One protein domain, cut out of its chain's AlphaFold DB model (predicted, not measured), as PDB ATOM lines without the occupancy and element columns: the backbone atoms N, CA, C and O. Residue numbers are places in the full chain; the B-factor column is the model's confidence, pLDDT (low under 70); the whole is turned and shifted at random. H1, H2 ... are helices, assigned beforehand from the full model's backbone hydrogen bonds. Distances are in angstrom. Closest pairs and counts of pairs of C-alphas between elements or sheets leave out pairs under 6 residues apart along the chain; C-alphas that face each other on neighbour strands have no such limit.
ATOM      1  N   PRO A 569     -10.545 -36.597 -34.688       92.81
ATOM      2  CA  PRO A 569     -10.450 -35.888 -33.421       92.81
ATOM      3  C   PRO A 569     -11.835 -35.602 -32.824       92.81
ATOM      4  O   PRO A 569     -12.722 -35.084 -33.500       92.81
ATOM      5  N   MET A 570     -12.004 -35.836 -31.518       87.69
ATOM      6  CA  MET A 570     -13.278 -35.640 -30.798       87.69
ATOM      7  C   MET A 570     -13.929 -34.261 -31.046       87.69
ATOM      8  O   MET A 570     -15.150 -34.132 -31.056       87.69
ATOM      9  N   LYS A 571     -13.119 -33.220 -31.280       91.25
ATOM     10  CA  LYS A 571     -13.591 -31.862 -31.604       91.25
ATOM     11  C   LYS A 571     -14.266 -31.765 -32.974       91.25
ATOM     12  O   LYS A 571     -15.204 -30.991 -33.118       91.25
ATOM     13  N   GLU A 572     -13.777 -32.513 -33.958       88.31
ATOM     14  CA  GLU A 572     -14.325 -32.558 -35.317       88.31
ATOM     15  C   GLU A 572     -15.612 -33.376 -35.329       88.31
ATOM     16  O   GLU A 572     -16.626 -32.882 -35.814       88.31
ATOM     17  N   LYS A 573     -15.620 -34.536 -34.653       86.88
ATOM     18  CA  LYS A 573     -16.841 -35.302 -34.360       86.88
ATOM     19  C   LYS A 573     -17.944 -34.416 -33.765       86.88
ATOM     20  O   LYS A 573     -19.026 -34.335 -34.333       86.88
ATOM     21  N   GLN A 574     -17.647 -33.677 -32.691       87.25
ATOM     22  CA  GLN A 574     -18.599 -32.747 -32.063       87.25
ATOM     23  C   GLN A 574     -19.028 -31.579 -32.967       87.25
ATOM     24  O   GLN A 574     -20.071 -30.969 -32.726       87.25
ATOM     25  N   LEU A 575     -18.221 -31.205 -33.966       87.88
ATOM     26  CA  LEU A 575     -18.596 -30.188 -34.949       87.88
ATOM     27  C   LEU A 575     -19.570 -30.764 -35.980       87.88
ATOM     28  O   LEU A 575     -20.578 -30.126 -36.270       87.88
ATOM     29  N   ILE A 576     -19.286 -31.964 -36.491       88.12
ATOM     30  CA  ILE A 576     -20.126 -32.673 -37.461       88.12
ATOM     31  C   ILE A 576     -21.486 -32.996 -36.837       88.12
ATOM     32  O   ILE A 576     -22.509 -32.655 -37.420       88.12
ATOM     33  N   GLU A 577     -21.505 -33.535 -35.617       88.00
ATOM     34  CA  GLU A 577     -22.719 -33.800 -34.830       88.00
ATOM     35  C   GLU A 577     -23.607 -32.547 -34.715       88.00
ATOM     36  O   GLU A 577     -24.798 -32.592 -35.013       88.00
ATOM     37  N   LYS A 578     -23.015 -31.385 -34.399       90.50
ATOM     38  CA  LYS A 578     -23.737 -30.101 -34.339       90.50
ATOM     39  C   LYS A 578     -24.216 -29.595 -35.696       90.50
ATOM     40  O   LYS A 578     -25.261 -28.951 -35.755       90.50
ATOM     41  N   ILE A 579     -23.466 -29.837 -36.769       89.56
ATOM     42  CA  ILE A 579     -23.903 -29.498 -38.129       89.56
ATOM     43  C   ILE A 579     -25.134 -30.339 -38.476       89.56
ATOM     44  O   ILE A 579     -26.150 -29.765 -38.862       89.56
ATOM     45  N   VAL A 580     -25.081 -31.655 -38.254       90.25
ATOM     46  CA  VAL A 580     -26.182 -32.595 -38.512       90.25
ATOM     47  C   VAL A 580     -27.427 -32.246 -37.687       90.25
ATOM     48  O   VAL A 580     -28.498 -32.099 -38.271       90.25
ATOM     49  N   ASP A 581     -27.295 -32.007 -36.379       89.88
ATOM     50  CA  ASP A 581     -28.398 -31.555 -35.511       89.88
ATOM     51  C   ASP A 581     -29.017 -30.233 -36.010       89.88
ATOM     52  O   ASP A 581     -30.234 -30.112 -36.170       89.88
ATOM     53  N   SER A 582     -28.177 -29.250 -36.362       92.00
ATOM     54  CA  SER A 582     -28.656 -27.955 -36.860       92.00
ATOM     55  C   SER A 582     -29.362 -28.039 -38.221       92.00
ATOM     56  O   SER A 582     -30.321 -27.300 -38.450       92.00
ATOM     57  N   LEU A 583     -28.919 -28.940 -39.107       90.56
ATOM     58  CA  LEU A 583     -29.548 -29.191 -40.403       90.56
ATOM     59  C   LEU A 583     -30.865 -29.948 -40.233       90.56
ATOM     60  O   LEU A 583     -31.871 -29.507 -40.781       90.56
ATOM     61  N   SER A 584     -30.877 -31.011 -39.423       91.50
ATOM     62  CA  SER A 584     -32.079 -31.784 -39.089       91.50
ATOM     63  C   SER A 584     -33.178 -30.864 -38.559       91.50
ATOM     64  O   SER A 584     -34.259 -30.772 -39.145       91.50
ATOM     65  N   ARG A 585     -32.853 -30.037 -37.554       91.06
ATOM     66  CA  ARG A 585     -33.785 -29.061 -36.983       91.06
ATOM     67  C   ARG A 585     -34.247 -27.998 -37.984       91.06
ATOM     68  O   ARG A 585     -35.420 -27.639 -37.971       91.06
ATOM     69  N   LEU A 586     -33.365 -27.509 -38.861       93.12
ATOM     70  CA  LEU A 586     -33.747 -26.575 -39.928       93.12
ATOM     71  C   LEU A 586     -34.731 -27.221 -40.912       93.12
ATOM     72  O   LEU A 586     -35.722 -26.592 -41.275       93.12
ATOM     73  N   THR A 587     -34.487 -28.468 -41.324       91.94
ATOM     74  CA  THR A 587     -35.392 -29.191 -42.227       91.94
ATOM     75  C   THR A 587     -36.728 -29.524 -41.565       91.94
ATOM     76  O   THR A 587     -37.760 -29.397 -42.217       91.94
ATOM     77  N   SER A 588     -36.751 -29.841 -40.265       93.75
ATOM     78  CA  SER A 588     -38.001 -29.998 -39.510       93.75
ATOM     79  C   SER A 588     -38.798 -28.691 -39.452       93.75
ATOM     80  O   SER A 588     -39.983 -28.698 -39.773       93.75
ATOM     81  N   ASP A 589     -38.156 -27.559 -39.131       92.88
ATOM     82  CA  ASP A 589     -38.794 -26.232 -39.148       92.88
ATOM     83  C   ASP A 589     -39.371 -25.885 -40.540       92.88
ATOM     84  O   ASP A 589     -40.418 -25.248 -40.628       92.88
ATOM     85  N   MET A 590     -38.711 -26.304 -41.630       96.00
ATOM     86  CA  MET A 590     -39.184 -26.095 -43.009       96.00
ATOM     87  C   MET A 590     -40.385 -26.963 -43.389       96.00
ATOM     88  O   MET A 590     -41.246 -26.504 -44.134       96.00
ATOM     89  N   VAL A 591     -40.419 -28.217 -42.931       93.00
ATOM     90  CA  VAL A 591     -41.508 -29.164 -43.224       93.00
ATOM     91  C   VAL A 591     -42.753 -28.848 -42.392       93.00
ATOM     92  O   VAL A 591     -43.867 -29.026 -42.875       93.00
ATOM     93  N   LEU A 592     -42.577 -28.365 -41.159       95.44
ATOM     94  CA  LEU A 592     -43.680 -28.047 -40.246       95.44
ATOM     95  C   LEU A 592     -44.287 -26.652 -40.474       95.44
ATOM     96  O   LEU A 592     -45.466 -26.460 -40.188       95.44
ATOM     97  N   ASP A 593     -43.514 -25.676 -40.965       96.81
ATOM     98  CA  ASP A 593     -43.987 -24.306 -41.203       96.81
ATOM     99  C   ASP A 593     -43.743 -23.873 -42.658       96.81
ATOM    100  O   ASP A 593     -42.684 -23.351 -43.023       96.81
ATOM    101  N   GLN A 594     -44.782 -24.029 -43.486       94.62
ATOM    102  CA  GLN A 594     -44.797 -23.627 -44.896       94.62
ATOM    103  C   GLN A 594     -44.386 -22.154 -45.101       94.62
ATOM    104  O   GLN A 594     -43.763 -21.824 -46.110       94.62
ATOM    105  N   SER A 595     -44.684 -21.264 -44.143       95.50
ATOM    106  CA  SER A 595     -44.327 -19.838 -44.227       95.50
ATOM    107  C   SER A 595     -42.825 -19.589 -44.039       95.50
ATOM    108  O   SER A 595     -42.292 -18.573 -44.490       95.50
ATOM    109  N   ARG A 596     -42.117 -20.536 -43.410       93.69
ATOM    110  CA  ARG A 596     -40.660 -20.513 -43.221       93.69
ATOM    111  C   ARG A 596     -39.900 -21.283 -44.286       93.69
ATOM    112  O   ARG A 596     -38.683 -21.112 -44.341       93.69
ATOM    113  N   TYR A 597     -40.570 -22.077 -45.120       95.81
ATOM    114  CA  TYR A 597     -39.935 -22.913 -46.142       95.81
ATOM    115  C   TYR A 597     -38.932 -22.122 -46.999       95.81
ATOM    116  O   TYR A 597     -37.755 -22.473 -47.058       95.81
ATOM    117  N   GLU A 598     -39.356 -20.982 -47.550       96.50
ATOM    118  CA  GLU A 598     -38.528 -20.116 -48.406       96.50
ATOM    119  C   GLU A 598     -37.298 -19.549 -47.667       96.50
ATOM    120  O   GLU A 598     -36.175 -19.533 -48.175       96.50
ATOM    121  N   ILE A 599     -37.485 -19.135 -46.410       95.44
ATOM    122  CA  ILE A 599     -36.403 -18.653 -45.537       95.44
ATOM    123  C   ILE A 599     -35.445 -19.804 -45.188       95.44
ATOM    124  O   ILE A 599     -34.238 -19.595 -45.040       95.44
ATOM    125  N   GLY A 600     -35.973 -21.017 -45.048       95.56
ATOM    126  CA  GLY A 600     -35.215 -22.237 -44.819       95.56
ATOM    127  C   GLY A 600     -34.339 -22.613 -46.009       95.56
ATOM    128  O   GLY A 600     -33.145 -22.825 -45.810       95.56
ATOM    129  N   ILE A 601     -34.874 -22.566 -47.235       96.31
ATOM    130  CA  ILE A 601     -34.101 -22.739 -48.478       96.31
ATOM    131  C   ILE A 601     -32.936 -21.742 -48.526       96.31
ATOM    132  O   ILE A 601     -31.787 -22.155 -48.662       96.31
ATOM    133  N   GLN A 602     -33.179 -20.447 -48.290       96.56
ATOM    134  CA  GLN A 602     -32.109 -19.435 -48.276       96.56
ATOM    135  C   GLN A 602     -31.035 -19.692 -47.200       96.56
ATOM    136  O   GLN A 602     -29.850 -19.405 -47.404       96.56
ATOM    137  N   ARG A 603     -31.419 -20.232 -46.034       94.38
ATOM    138  CA  ARG A 603     -30.471 -20.646 -44.984       94.38
ATOM    139  C   ARG A 603     -29.671 -21.878 -45.407       94.38
ATOM    140  O   ARG A 603     -28.463 -21.901 -45.174       94.38
ATOM    141  N   LEU A 604     -30.319 -22.851 -46.046       93.75
ATOM    142  CA  LEU A 604     -29.710 -24.081 -46.544       93.75
ATOM    143  C   LEU A 604     -28.697 -23.790 -47.660       93.75
ATOM    144  O   LEU A 604     -27.554 -24.220 -47.565       93.75
ATOM    145  N   GLU A 605     -29.056 -22.972 -48.655       93.75
ATOM    146  CA  GLU A 605     -28.140 -22.513 -49.711       93.75
ATOM    147  C   GLU A 605     -26.913 -21.795 -49.142       93.75
ATOM    148  O   GLU A 605     -25.787 -21.967 -49.617       93.75
ATOM    149  N   LYS A 606     -27.110 -20.979 -48.100       92.44
ATOM    150  CA  LYS A 606     -26.013 -20.286 -47.425       92.44
ATOM    151  C   LYS A 606     -25.114 -21.256 -46.655       92.44
ATOM    152  O   LYS A 606     -23.903 -21.048 -46.645       92.44
ATOM    153  N   ALA A 607     -25.678 -22.291 -46.032       90.12
ATOM    154  CA  ALA A 607     -24.912 -23.352 -45.382       90.12
ATOM    155  C   ALA A 607     -24.117 -24.173 -46.412       90.12
ATOM    156  O   ALA A 607     -22.913 -24.343 -46.239       90.12
ATOM    157  N   LEU A 608     -24.748 -24.575 -47.522       88.75
ATOM    158  CA  LEU A 608     -24.093 -25.255 -48.643       88.75
ATOM    159  C   LEU A 608     -22.925 -24.433 -49.193       88.75
ATOM    160  O   LEU A 608     -21.818 -24.945 -49.249       88.75
ATOM    161  N   ARG A 609     -23.110 -23.139 -49.479       91.25
ATOM    162  CA  ARG A 609     -22.025 -22.271 -49.978       91.25
ATOM    163  C   ARG A 609     -20.861 -22.113 -48.991       91.25
ATOM    164  O   ARG A 609     -19.733 -21.873 -49.410       91.25
ATOM    165  N   VAL A 610     -21.120 -22.210 -47.684       88.75
ATOM    166  CA  VAL A 610     -20.054 -22.233 -46.669       88.75
ATOM    167  C   VAL A 610     -19.318 -23.572 -46.697       88.75
ATOM    168  O   VAL A 610     -18.094 -23.560 -46.676       88.75
ATOM    169  N   LEU A 611     -20.036 -24.697 -46.790       84.19
ATOM    170  CA  LEU A 611     -19.460 -26.045 -46.864       84.19
ATOM    171  C   LEU A 611     -18.681 -26.286 -48.170       84.19
ATOM    172  O   LEU A 611     -17.596 -26.852 -48.128       84.19
ATOM    173  N   GLU A 612     -19.171 -25.793 -49.309       86.00
ATOM    174  CA  GLU A 612     -18.462 -25.811 -50.598       86.00
ATOM    175  C   GLU A 612     -17.136 -25.048 -50.534       86.00
ATOM    176  O   GLU A 612     -16.161 -25.473 -51.137       86.00
ATOM    177  N   GLY A 613     -17.072 -23.954 -49.765       82.12
ATOM    178  CA  GLY A 613     -15.843 -23.185 -49.552       82.12
ATOM    179  C   GLY A 613     -14.786 -23.871 -48.674       82.12
ATOM    180  O   GLY A 613     -13.738 -23.269 -48.438       82.12
ATOM    181  N   PHE A 614     -15.058 -25.080 -48.167       61.16
ATOM    182  CA  PHE A 614     -14.081 -25.941 -47.488       61.16
ATOM    183  C   PHE A 614     -13.497 -27.044 -48.392       61.16
ATOM    184  O   PHE A 614     -12.579 -27.732 -47.939       61.16
ATOM    185  N   MET A 615     -13.995 -27.212 -49.627       48.28
ATOM    186  CA  MET A 615     -13.410 -28.103 -50.646       48.28
ATOM    187  C   MET A 615     -12.457 -27.355 -51.585       48.28
ATOM    188  O   MET A 615     -11.477 -28.000 -52.016       48.28
TER     189      MET A 615
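AT A GLANCE: This is residues 569 to 615 of the 615 residues of an uncharacterized protein of Scheffersomyces stipitis (strain ATCC 58785 / CBS 6054 / NBRC 10063 / NRRL Y-11545) (UniProt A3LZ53). A helical hairpin opens as a narrow V: the long helix H1 and the shorter H2, which folds back beside it, come together near their tight link and spread toward their free ends. Residues 569 to 578, of which 570 to 578 belong to H1, stand free and stick out beyond H2. The printed part has 47 residues with two named helices, H1 then H2, and no named strand; the class is all helix. It is loose, with a radius of gyration of the C-alphas of 12.3 A, and flat, spanning 39 by 20 by 8 A.

HOW THE PARTS SIT: H1, residues 570 to 592, touches H2, residues 597 to 612, with residues 583 to 591 alone, and H2 touches it with residues 597 to 604 alone. The closest C-alphas of the two helices are those of Met 590 and Tyr 597, 4.5 A apart. They run opposite ways at a shallow tilt of 24 degrees, a helical hairpin. In H1 and H2 every O i to N i+4 pair is within hydrogen-bond range.

IN THESE COORDINATES: H1 is 32.7 A long from C-alpha 570 at (-13.278, -35.640, -30.798) to C-alpha 592. H2 is 22.1 A long and ends with C-alpha 612 at (-18.462, -25.811, -50.598).

THE WHOLE: The two C-alphas farthest apart, those of Pro 569 and Ser 595, are 39.0 A apart. The printed part has no cut. Residues 614 to 615 have pLDDT under 70.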